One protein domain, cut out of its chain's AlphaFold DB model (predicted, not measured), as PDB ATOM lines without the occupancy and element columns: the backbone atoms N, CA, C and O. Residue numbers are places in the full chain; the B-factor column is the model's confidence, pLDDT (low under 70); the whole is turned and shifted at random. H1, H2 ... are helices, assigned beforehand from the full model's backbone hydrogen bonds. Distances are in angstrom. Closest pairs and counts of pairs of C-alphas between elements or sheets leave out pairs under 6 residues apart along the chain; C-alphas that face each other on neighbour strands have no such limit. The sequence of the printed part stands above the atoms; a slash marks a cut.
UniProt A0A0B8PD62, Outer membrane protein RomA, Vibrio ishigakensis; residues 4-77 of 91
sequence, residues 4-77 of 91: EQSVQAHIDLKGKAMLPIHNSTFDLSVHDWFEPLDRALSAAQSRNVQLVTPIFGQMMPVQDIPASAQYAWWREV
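This is residues 4 to 77 of the 91 residues of the protein "Outer membrane protein RomA" of Vibrio ishigakensis (UniProt A0A0B8PD62). There is little regular structure here: the longest helix, H2, and H1 pack together at one side of a body built largely of loops, with short helices H3 and H4 toward the other side. Residues 26 to 31 stick out. The 74 printed residues are all helix in class, with H1, H2, H3, H4 in chain order and no named strand; 29 residues are in named elements. The whole is compact, radius of gyration of the C-alphas 12.3 A, spanning 34 by 26 by 18 A.

Find C-alpha 35 at (-34.306, -44.319, -40.588); from there H2, residues 35 to 46, runs 16.7 A. H1, residues 4 to 12, runs 12.5 A from C-alpha 4 at (-22.445, -46.435, -40.025). H3 is residues 67 to 70, 5.6 A; H4, residues 74 to 77, 5.1 A, ends at C-alpha 77, (-43.667, -41.636, -31.708).

With residues 39 to 44 alone, H2 touches H1; the closest C-alphas, Ala 43 and Glu 4, are 5.7 A apart. They run the same way at a steep tilt of 43 degrees. H2 and H4 are near each other; H3 is apart from H1, H2 and H4. In H1 and H2 every O i to N i+4 pair is within hydrogen-bond range; H3 and H4 are too short for one.

The farthest C-alphas, Val 30 and Gln 63, are 36.6 A apart. The links H1 to H2 and H2 to H3 are long. The printed part has no cut, and no printed residue is under 70 in pLDDT.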
ATOM      1  N   GLU A   4     -23.500 -45.443 -40.244       98.31
ATOM      2  CA  GLU A   4     -22.445 -46.435 -40.025       98.31
ATOM      3  C   GLU A   4     -21.047 -45.794 -40.023       98.31
ATOM      4  O   GLU A   4     -20.174 -46.188 -39.251       98.31
ATOM      5  N   GLN A   5     -20.842 -44.772 -40.860       98.25
ATOM      6  CA  GLN A   5     -19.593 -44.007 -40.905       98.25
ATOM      7  C   GLN A   5     -19.436 -43.131 -39.658       98.25
ATOM      8  O   GLN A   5     -18.326 -42.983 -39.159       98.25
ATOM      9  N   SER A   6     -20.530 -42.584 -39.119       98.06
ATOM     10  CA  SER A   6     -20.496 -41.826 -37.862       98.06
ATOM     11  C   SER A   6     -20.147 -42.714 -36.668       98.06
ATOM     12  O   SER A   6     -19.352 -42.307 -35.822       98.06
ATOM     13  N   VAL A   7     -20.659 -43.949 -36.636       98.38
ATOM     14  CA  VAL A   7     -20.245 -44.955 -35.643       98.38
ATOM     15  C   VAL A   7     -18.765 -45.307 -35.804       98.38
ATOM     16  O   VAL A   7     -18.046 -45.379 -34.809       98.38
ATOM     17  N   GLN A   8     -18.276 -45.476 -37.037       98.50
ATOM     18  CA  GLN A   8     -16.848 -45.708 -37.279       98.50
ATOM     19  C   GLN A   8     -15.989 -44.541 -36.770       98.50
ATOM     20  O   GLN A   8     -15.038 -44.767 -36.031       98.50
ATOM     21  N   ALA A   9     -16.366 -43.300 -37.079       98.44
ATOM     22  CA  ALA A   9     -15.643 -42.118 -36.618       98.44
ATOM     23  C   ALA A   9     -15.590 -42.029 -35.081       98.44
ATOM     24  O   ALA A   9     -14.562 -41.663 -34.516       98.44
ATOM     25  N   HIS A  10     -16.668 -42.403 -34.385       98.38
ATOM     26  CA  HIS A  10     -16.677 -42.483 -32.924       98.38
ATOM     27  C   HIS A  10     -15.644 -43.488 -32.380       98.38
ATOM     28  O   HIS A  10     -14.938 -43.181 -31.414       98.38
ATOM     29  N   ILE A  11     -15.537 -44.664 -33.011       98.44
ATOM     30  CA  ILE A  11     -14.557 -45.701 -32.655       98.44
ATOM     31  C   ILE A  11     -13.133 -45.196 -32.899       98.44
ATOM     32  O   ILE A  11     -12.279 -45.321 -32.021       98.44
ATOM     33  N   ASP A  12     -12.887 -44.578 -34.056       98.62
ATOM     34  CA  ASP A  12     -11.570 -44.052 -34.432       98.62
ATOM     35  C   ASP A  12     -11.084 -42.983 -33.439       98.62
ATOM     36  O   ASP A  12      -9.904 -42.929 -33.084       98.62
ATOM     37  N   LEU A  13     -12.013 -42.174 -32.920       98.12
ATOM     38  CA  LEU A  13     -11.758 -41.155 -31.899       98.12
ATOM     39  C   LEU A  13     -11.684 -41.708 -30.468       98.12
ATOM     40  O   LEU A  13     -11.426 -40.942 -29.538       98.12
ATOM     41  N   LYS A  14     -11.893 -43.017 -30.273       97.94
ATOM     42  CA  LYS A  14     -11.919 -43.681 -28.957       97.94
ATOM     43  C   LYS A  14     -12.913 -43.023 -27.992       97.94
ATOM     44  O   LYS A  14     -12.617 -42.825 -26.811       97.94
ATOM     45  N   GLY A  15     -14.081 -42.644 -28.509       95.75
ATOM     46  CA  GLY A  15     -15.140 -42.055 -27.698       95.75
ATOM     47  C   GLY A  15     -15.678 -43.035 -26.649       95.75
ATOM     48  O   GLY A  15     -15.612 -44.249 -26.820       95.75
ATOM     49  N   LYS A  16     -16.213 -42.500 -25.544       94.31
ATOM     50  CA  LYS A  16     -16.842 -43.312 -24.484       94.31
ATOM     51  C   LYS A  16     -18.317 -43.598 -24.761       94.31
ATOM     52  O   LYS A  16     -18.765 -44.721 -24.587       94.31
ATOM     53  N   ALA A  17     -19.049 -42.574 -25.195       94.62
ATOM     54  CA  ALA A  17     -20.446 -42.662 -25.596       94.62
ATOM     55  C   ALA A  17     -20.685 -41.796 -26.837       94.62
ATOM     56  O   ALA A  17     -20.020 -40.773 -27.027       94.62
ATOM     57  N   MET A  18     -21.607 -42.222 -27.694       95.94
ATOM     58  CA  MET A  18     -21.952 -41.556 -28.943       95.94
ATOM     59  C   MET A  18     -23.329 -40.910 -28.822       95.94
ATOM     60  O   MET A  18     -24.316 -41.608 -28.628       95.94
ATOM     61  N   LEU A  19     -23.395 -39.590 -28.989       95.19
ATOM     62  CA  LEU A  19     -24.643 -38.842 -29.135       95.19
ATOM     63  C   LEU A  19     -24.805 -38.460 -30.616       95.19
ATOM     64  O   LEU A  19     -24.024 -37.633 -31.094       95.19
ATOM     65  N   PRO A  20     -25.754 -39.052 -31.366       94.44
ATOM     66  CA  PRO A  20     -26.036 -38.614 -32.721       94.44
ATOM     67  C   PRO A  20     -26.671 -37.218 -32.688       94.44
ATOM     68  O   PRO A  20     -27.468 -36.897 -31.807       94.44
ATOM     69  N   ILE A  21     -26.273 -36.386 -33.647       92.44
ATOM     70  CA  ILE A  21     -26.793 -35.032 -33.852       92.44
ATOM     71  C   ILE A  21     -27.150 -34.845 -35.326       92.44
ATOM     72  O   ILE A  21     -26.825 -35.687 -36.164       92.44
ATOM     73  N   HIS A  22     -27.749 -33.696 -35.653       90.31
ATOM     74  CA  HIS A  22     -28.113 -33.338 -37.028       90.31
ATOM     75  C   HIS A  22     -29.113 -34.334 -37.657       90.31
ATOM     76  O   HIS A  22     -29.101 -34.598 -38.860       90.31
ATOM     77  N   ASN A  23     -29.997 -34.884 -36.826       88.69
ATOM     78  CA  ASN A  23     -31.059 -35.813 -37.192       88.69
ATOM     79  C   ASN A  23     -32.410 -35.299 -36.674       88.69
ATOM     80  O   ASN A  23     -32.458 -34.550 -35.703       88.69
ATOM     81  N   SER A  24     -33.505 -35.739 -37.297       87.31
ATOM     82  CA  SER A  24     -34.875 -35.640 -36.757       87.31
ATOM     83  C   SER A  24     -35.453 -34.230 -36.524       87.31
ATOM     84  O   SER A  24     -36.559 -34.132 -36.004       87.31
ATOM     85  N   THR A  25     -34.755 -33.153 -36.907       86.62
ATOM     86  CA  THR A  25     -35.242 -31.765 -36.744       86.62
ATOM     87  C   THR A  25     -35.868 -31.182 -38.013       86.62
ATOM     88  O   THR A  25     -36.849 -30.451 -37.925       86.62
ATOM     89  N   PHE A  26     -35.304 -31.476 -39.188       88.62
ATOM     90  CA  PHE A  26     -35.734 -30.907 -40.469       88.62
ATOM     91  C   PHE A  26     -35.834 -31.992 -41.539       88.62
ATOM     92  O   PHE A  26     -35.011 -32.911 -41.566       88.62
ATOM     93  N   ASP A  27     -36.804 -31.840 -42.438       88.12
ATOM     94  CA  ASP A  27     -36.929 -32.658 -43.639       88.12
ATOM     95  C   ASP A  27     -35.988 -32.127 -44.730       88.12
ATOM     96  O   ASP A  27     -36.258 -31.121 -45.385       88.12
ATOM     97  N   LEU A  28     -34.820 -32.760 -44.842       89.31
ATOM     98  CA  LEU A  28     -33.749 -32.379 -45.769       89.31
ATOM     99  C   LEU A  28     -33.321 -33.545 -46.675       89.31
ATOM    100  O   LEU A  28     -32.292 -33.454 -47.347       89.31
ATOM    101  N   SER A  29     -34.046 -34.666 -46.647       87.44
ATOM    102  CA  SER A  29     -33.658 -35.910 -47.316       87.44
ATOM    103  C   SER A  29     -34.880 -36.775 -47.618       87.44
ATOM    104  O   SER A  29     -35.912 -36.640 -46.984       87.44
ATOM    105  N   VAL A  30     -34.752 -37.688 -48.580       90.38
ATOM    106  CA  VAL A  30     -35.866 -38.512 -49.089       90.38
ATOM    107  C   VAL A  30     -36.209 -39.728 -48.224       90.38
ATOM    108  O   VAL A  30     -37.223 -40.375 -48.467       90.38
ATOM    109  N   HIS A  31     -35.349 -40.095 -47.277       89.88
ATOM    110  CA  HIS A  31     -35.611 -41.212 -46.374       89.88
ATOM    111  C   HIS A  31     -36.514 -40.772 -45.221       89.88
ATOM    112  O   HIS A  31     -36.522 -39.602 -44.835       89.88
ATOM    113  N   ASP A  32     -37.198 -41.731 -44.599       92.38
ATOM    114  CA  ASP A  32     -37.951 -41.463 -43.380       92.38
ATOM    115  C   ASP A  32     -37.057 -40.811 -42.318       92.38
ATOM    116  O   ASP A  32     -35.883 -41.158 -42.143       92.38
ATOM    117  N   TRP A  33     -37.609 -39.856 -41.574       91.88
ATOM    118  CA  TRP A  33     -36.838 -39.044 -40.626       91.88
ATOM    119  C   TRP A  33     -36.165 -39.864 -39.507       91.88
ATOM    120  O   TRP A  33     -35.191 -39.405 -38.902       91.88
ATOM    121  N   PHE A  34     -36.687 -41.061 -39.214       93.06
ATOM    122  CA  PHE A  34     -36.207 -41.963 -38.163       93.06
ATOM    123  C   PHE A  34     -35.228 -43.038 -38.669       93.06
ATOM    124  O   PHE A  34     -34.495 -43.613 -37.863       93.06
ATOM    125  N   GLU A  35     -35.160 -43.283 -39.983       94.50
ATOM    126  CA  GLU A  35     -34.306 -44.319 -40.588       94.50
ATOM    127  C   GLU A  35     -32.812 -44.150 -40.231       94.50
ATOM    128  O   GLU A  35     -32.179 -45.140 -39.838       94.50
ATOM    129  N   PRO A  36     -32.235 -42.927 -40.214       94.88
ATOM    130  CA  PRO A  36     -30.855 -42.734 -39.775       94.88
ATOM    131  C   PRO A  36     -30.595 -43.142 -38.320       94.88
ATOM    132  O   PRO A  36     -29.508 -43.632 -38.007       94.88
ATOM    133  N   LEU A  37     -31.575 -42.958 -37.426       95.56
ATOM    134  CA  LEU A  37     -31.449 -43.323 -36.013       95.56
ATOM    135  C   LEU A  37     -31.483 -44.841 -35.821       95.56
ATOM    136  O   LEU A  37     -30.659 -45.377 -35.079       95.56
ATOM    137  N   ASP A  38     -32.366 -45.550 -36.529       96.19
ATOM    138  CA  ASP A  38     -32.411 -47.018 -36.485       96.19
ATOM    139  C   ASP A  38     -31.130 -47.654 -37.034       96.19
ATOM    140  O   ASP A  38     -30.615 -48.631 -36.473       96.19
ATOM    141  N   ARG A  39     -30.565 -47.067 -38.091       97.38
ATOM    142  CA  ARG A  39     -29.282 -47.497 -38.655       97.38
ATOM    143  C   ARG A  39     -28.112 -47.217 -37.724       97.38
ATOM    144  O   ARG A  39     -27.287 -48.105 -37.512       97.38
ATOM    145  N   ALA A  40     -28.063 -46.031 -37.115       97.44
ATOM    146  CA  ALA A  40     -27.054 -45.704 -36.109       97.44
ATOM    147  C   ALA A  40     -27.121 -46.673 -34.919       97.44
ATOM    148  O   ALA A  40     -26.086 -47.184 -34.493       97.44
ATOM    149  N   LEU A  41     -28.326 -46.971 -34.422       97.19
ATOM    150  CA  LEU A  41     -28.546 -47.911 -33.323       97.19
ATOM    151  C   LEU A  41     -28.063 -49.320 -33.674       97.19
ATOM    152  O   LEU A  41     -27.302 -49.911 -32.909       97.19
ATOM    153  N   SER A  42     -28.442 -49.831 -34.845       97.94
ATOM    154  CA  SER A  42     -28.027 -51.160 -35.310       97.94
ATOM    155  C   SER A  42     -26.504 -51.251 -35.472       97.94
ATOM    156  O   SER A  42     -25.868 -52.199 -35.003       97.94
ATOM    157  N   ALA A  43     -25.889 -50.231 -36.078       98.25
ATOM    158  CA  ALA A  43     -24.443 -50.157 -36.249       98.25
ATOM    159  C   ALA A  43     -23.709 -50.081 -34.902       98.25
ATOM    160  O   ALA A  43     -22.728 -50.801 -34.704       98.25
ATOM    161  N   ALA A  44     -24.199 -49.269 -33.963       97.94
ATOM    162  CA  ALA A  44     -23.620 -49.137 -32.632       97.94
ATOM    163  C   ALA A  44     -23.696 -50.451 -31.841       97.94
ATOM    164  O   ALA A  44     -22.685 -50.886 -31.291       97.94
ATOM    165  N   GLN A  45     -24.845 -51.136 -31.863       97.06
ATOM    166  CA  GLN A  45     -25.020 -52.446 -31.226       97.06
ATOM    167  C   GLN A  45     -24.048 -53.488 -31.789       97.06
ATOM    168  O   GLN A  45     -23.359 -54.164 -31.029       97.06
ATOM    169  N   SER A  46     -23.926 -53.572 -33.119       98.06
ATOM    170  CA  SER A  46     -23.027 -54.536 -33.775       98.06
ATOM    171  C   SER A  46     -21.541 -54.321 -33.457       98.06
ATOM    172  O   SER A  46     -20.741 -55.244 -33.587       98.06
ATOM    173  N   ARG A  47     -21.164 -53.105 -33.040       97.88
ATOM    174  CA  ARG A  47     -19.775 -52.691 -32.787       97.88
ATOM    175  C   ARG A  47     -19.504 -52.360 -31.321       97.88
ATOM    176  O   ARG A  47     -18.451 -51.813 -31.014       97.88
ATOM    177  N   ASN A  48     -20.439 -52.700 -30.432       96.69
ATOM    178  CA  ASN A  48     -20.352 -52.458 -28.994       96.69
ATOM    179  C   ASN A  48     -20.074 -50.982 -28.631       96.69
ATOM    180  O   ASN A  48     -19.280 -50.681 -27.742       96.69
ATOM    181  N   VAL A  49     -20.713 -50.056 -29.351       97.44
ATOM    182  CA  VAL A  49     -20.661 -48.614 -29.080       97.44
ATOM    183  C   VAL A  49     -21.838 -48.221 -28.195       97.44
ATOM    184  O   VAL A  49     -22.990 -48.524 -28.509       97.44
ATOM    185  N   GLN A  50     -21.560 -47.498 -27.108       95.38
ATOM    186  CA  GLN A  50     -22.596 -46.946 -26.239       95.38
ATOM    187  C   GLN A  50     -23.277 -45.752 -26.923       95.38
ATOM    188  O   GLN A  50     -22.827 -44.612 -26.808       95.38
ATOM    189  N   LEU A  51     -24.364 -46.011 -27.649       96.12
ATOM    190  CA  LEU A  51     -25.188 -44.967 -28.252       96.12
ATOM    191  C   LEU A  51     -26.146 -44.378 -27.211       96.12
ATOM    192  O   LEU A  51     -26.886 -45.109 -26.552       96.12
ATOM    193  N   VAL A  52     -26.158 -43.054 -27.094       95.88
ATOM    194  CA  VAL A  52     -27.108 -42.304 -26.275       95.88
ATOM    195  C   VAL A  52     -28.004 -41.458 -27.170       95.88
ATOM    196  O   VAL A  52     -27.546 -40.788 -28.083       95.88
ATOM    197  N   THR A  53     -29.300 -41.503 -26.912       95.19
ATOM    198  CA  THR A  53     -30.373 -40.825 -27.634       95.19
ATOM    199  C   THR A  53     -31.341 -40.202 -26.620       95.19
ATOM    200  O   THR A  53     -32.461 -40.675 -26.455       95.19
ATOM    201  N   PRO A  54     -30.917 -39.158 -25.879       93.88
ATOM    202  CA  PRO A  54     -31.825 -38.421 -25.008       93.88
ATOM    203  C   PRO A  54     -33.004 -37.879 -25.823       93.88
ATOM    204  O   PRO A  54     -32.829 -37.455 -26.970       93.88
ATOM    205  N   ILE A  55     -34.202 -37.882 -25.236       91.88
ATOM    206  CA  ILE A  55     -35.337 -37.193 -25.858       91.88
ATOM    207  C   ILE A  55     -35.064 -35.683 -25.878       91.88
ATOM    208  O   ILE A  55     -34.304 -35.162 -25.056       91.88
ATOM    209  N   PHE A  56     -35.670 -34.960 -26.819       89.44
ATOM    210  CA  PHE A  56     -35.510 -33.512 -26.912       89.44
ATOM    211  C   PHE A  56     -35.792 -32.822 -25.567       89.44
ATOM    212  O   PHE A  56     -36.823 -33.046 -24.938       89.44
ATOM    213  N   GLY A  57     -34.846 -31.990 -25.121       90.81
ATOM    214  CA  GLY A  57     -34.918 -31.277 -23.843       90.81
ATOM    215  C   GLY A  57     -34.450 -32.071 -22.616       90.81
ATOM    216  O   GLY A  57     -34.326 -31.489 -21.540       90.81
ATOM    217  N   GLN A  58     -34.140 -33.365 -22.745       91.75
ATOM    218  CA  GLN A  58     -33.614 -34.154 -21.633       91.75
ATOM    219  C   GLN A  58     -32.173 -33.747 -21.289       91.75
ATOM    220  O   GLN A  58     -31.296 -33.678 -22.150       91.75
ATOM    221  N   MET A  59     -31.913 -33.536 -19.997       90.81
ATOM    222  CA  MET A  59     -30.569 -33.277 -19.478       90.81
ATOM    223  C   MET A  59     -29.665 -34.510 -19.643       90.81
ATOM    224  O   MET A  59     -30.067 -35.628 -19.317       90.81
ATOM    225  N   MET A  60     -28.425 -34.294 -20.096       91.12
ATOM    226  CA  MET A  60     -27.441 -35.356 -20.331       91.12
ATOM    227  C   MET A  60     -26.143 -35.068 -19.549       91.12
ATOM    228  O   MET A  60     -25.271 -34.347 -20.043       91.12
ATOM    229  N   PRO A  61     -26.015 -35.559 -18.303       91.88
ATOM    230  CA  PRO A  61     -24.777 -35.440 -17.538       91.88
ATOM    231  C   PRO A  61     -23.654 -36.272 -18.177       91.88
ATOM    232  O   PRO A  61     -23.853 -37.413 -18.582       91.88
ATOM    233  N   VAL A  62     -22.447 -35.706 -18.238       87.06
ATOM    234  CA  VAL A  62     -21.301 -36.322 -18.940       87.06
ATOM    235  C   VAL A  62     -20.717 -37.524 -18.188       87.06
ATOM    236  O   VAL A  62     -20.149 -38.420 -18.807       87.06
ATOM    237  N   GLN A  63     -20.814 -37.530 -16.859       87.88
ATOM    238  CA  GLN A  63     -20.214 -38.567 -16.009       87.88
ATOM    239  C   GLN A  63     -21.186 -39.717 -15.735       87.88
ATOM    240  O   GLN A  63     -20.795 -40.875 -15.848       87.88
ATOM    241  N   ASP A  64     -22.455 -39.396 -15.481       88.69
ATOM    242  CA  ASP A  64     -23.473 -40.359 -15.055       88.69
ATOM    243  C   ASP A  64     -24.584 -40.480 -16.098       88.69
ATOM    244  O   ASP A  64     -25.721 -40.062 -15.874       88.69
ATOM    245  N   ILE A  65     -24.240 -41.025 -17.270       90.19
ATOM    246  CA  ILE A  65     -25.181 -41.190 -18.386       90.19
ATOM    247  C   ILE A  65     -26.421 -41.957 -17.897       90.19
ATOM    248  O   ILE A  65     -26.310 -43.133 -17.532       90.19
ATOM    249  N   PRO A  66     -27.616 -41.341 -17.915       88.88
ATOM    250  CA  PRO A  66     -28.809 -41.981 -17.391       88.88
ATOM    251  C   PRO A  66     -29.271 -43.092 -18.336       88.88
ATOM    252  O   PRO A  66     -29.219 -42.951 -19.558       88.88
ATOM    253  N   ALA A  67     -29.805 -44.181 -17.777       86.56
ATOM    254  CA  ALA A  67     -30.349 -45.289 -18.569       86.56
ATOM    255  C   ALA A  67     -31.475 -44.834 -19.520       86.56
ATOM    256  O   ALA A  67     -31.619 -45.364 -20.618       86.56
ATOM    257  N   SER A  68     -32.228 -43.797 -19.135       85.81
ATOM    258  CA  SER A  68     -33.263 -43.187 -19.977       85.81
ATOM    259  C   SER A  68     -32.720 -42.579 -21.272       85.81
ATOM    260  O   SER A  68     -33.467 -42.459 -22.235       85.81
ATOM    261  N   ALA A  69     -31.432 -42.227 -21.333       84.94
ATOM    262  CA  ALA A  69     -30.794 -41.735 -22.549       84.94
ATOM    263  C   ALA A  69     -30.361 -42.860 -23.503       84.94
ATOM    264  O   ALA A  69     -29.726 -42.563 -24.499       84.94
ATOM    265  N   GLN A  70     -30.653 -44.138 -23.245       80.88
ATOM    266  CA  GLN A  70     -30.295 -45.257 -24.139       80.88
ATOM    267  C   GLN A  70     -31.521 -45.878 -24.828       80.88
ATOM    268  O   GLN A  70     -31.459 -46.982 -25.366       80.88
ATOM    269  N   TYR A  71     -32.651 -45.172 -24.802       87.00
ATOM    270  CA  TYR A  71     -33.924 -45.656 -25.315       87.00
ATOM    271  C   TYR A  71     -34.269 -45.067 -26.690       87.00
ATOM    272  O   TYR A  71     -34.158 -43.865 -26.909       87.00
ATOM    273  N   ALA A  72     -34.766 -45.912 -27.598       93.81
ATOM    274  CA  ALA A  72     -35.138 -45.541 -28.963       93.81
ATOM    275  C   ALA A  72     -36.500 -44.820 -29.037       93.81
ATOM    276  O   ALA A  72     -37.459 -45.341 -29.609       93.81
ATOM    277  N   TRP A  73     -36.595 -43.622 -28.450       92.81
ATOM    278  CA  TRP A  73     -37.846 -42.862 -28.285       92.81
ATOM    279  C   TRP A  73     -38.625 -42.631 -29.588       92.81
ATOM    280  O   TRP A  73     -39.855 -42.590 -29.567       92.81
ATOM    281  N   TRP A  74     -37.939 -42.536 -30.732       93.06
ATOM    282  CA  TRP A  74     -38.576 -42.333 -32.039       93.06
ATOM    283  C   TRP A  74     -39.516 -43.481 -32.418       93.06
ATOM    284  O   TRP A  74     -40.499 -43.256 -33.119       93.06
ATOM    285  N   ARG A  75     -39.268 -44.695 -31.913       93.25
ATOM    286  CA  ARG A  75     -40.116 -45.863 -32.177       93.25
ATOM    287  C   ARG A  75     -41.478 -45.777 -31.495       93.25
ATOM    288  O   ARG A  75     -42.424 -46.368 -31.998       93.25
ATOM    289  N   GLU A  76     -41.605 -45.050 -30.387       88.81
ATOM    290  CA  GLU A  76     -42.910 -44.838 -29.740       88.81
ATOM    291  C   GLU A  76     -43.706 -43.732 -30.416       88.81
ATOM    292  O   GLU A  76     -44.920 -43.851 -30.545       88.81
ATOM    293  N   VAL A  77     -43.024 -42.696 -30.917       87.38
ATOM    294  CA  VAL A  77     -43.667 -41.636 -31.708       87.38
ATOM    295  C   VAL A  77     -44.300 -42.224 -32.975       87.38
ATOM    296  O   VAL A  77     -45.410 -41.851 -33.334       87.38
TER     297      VAL A  77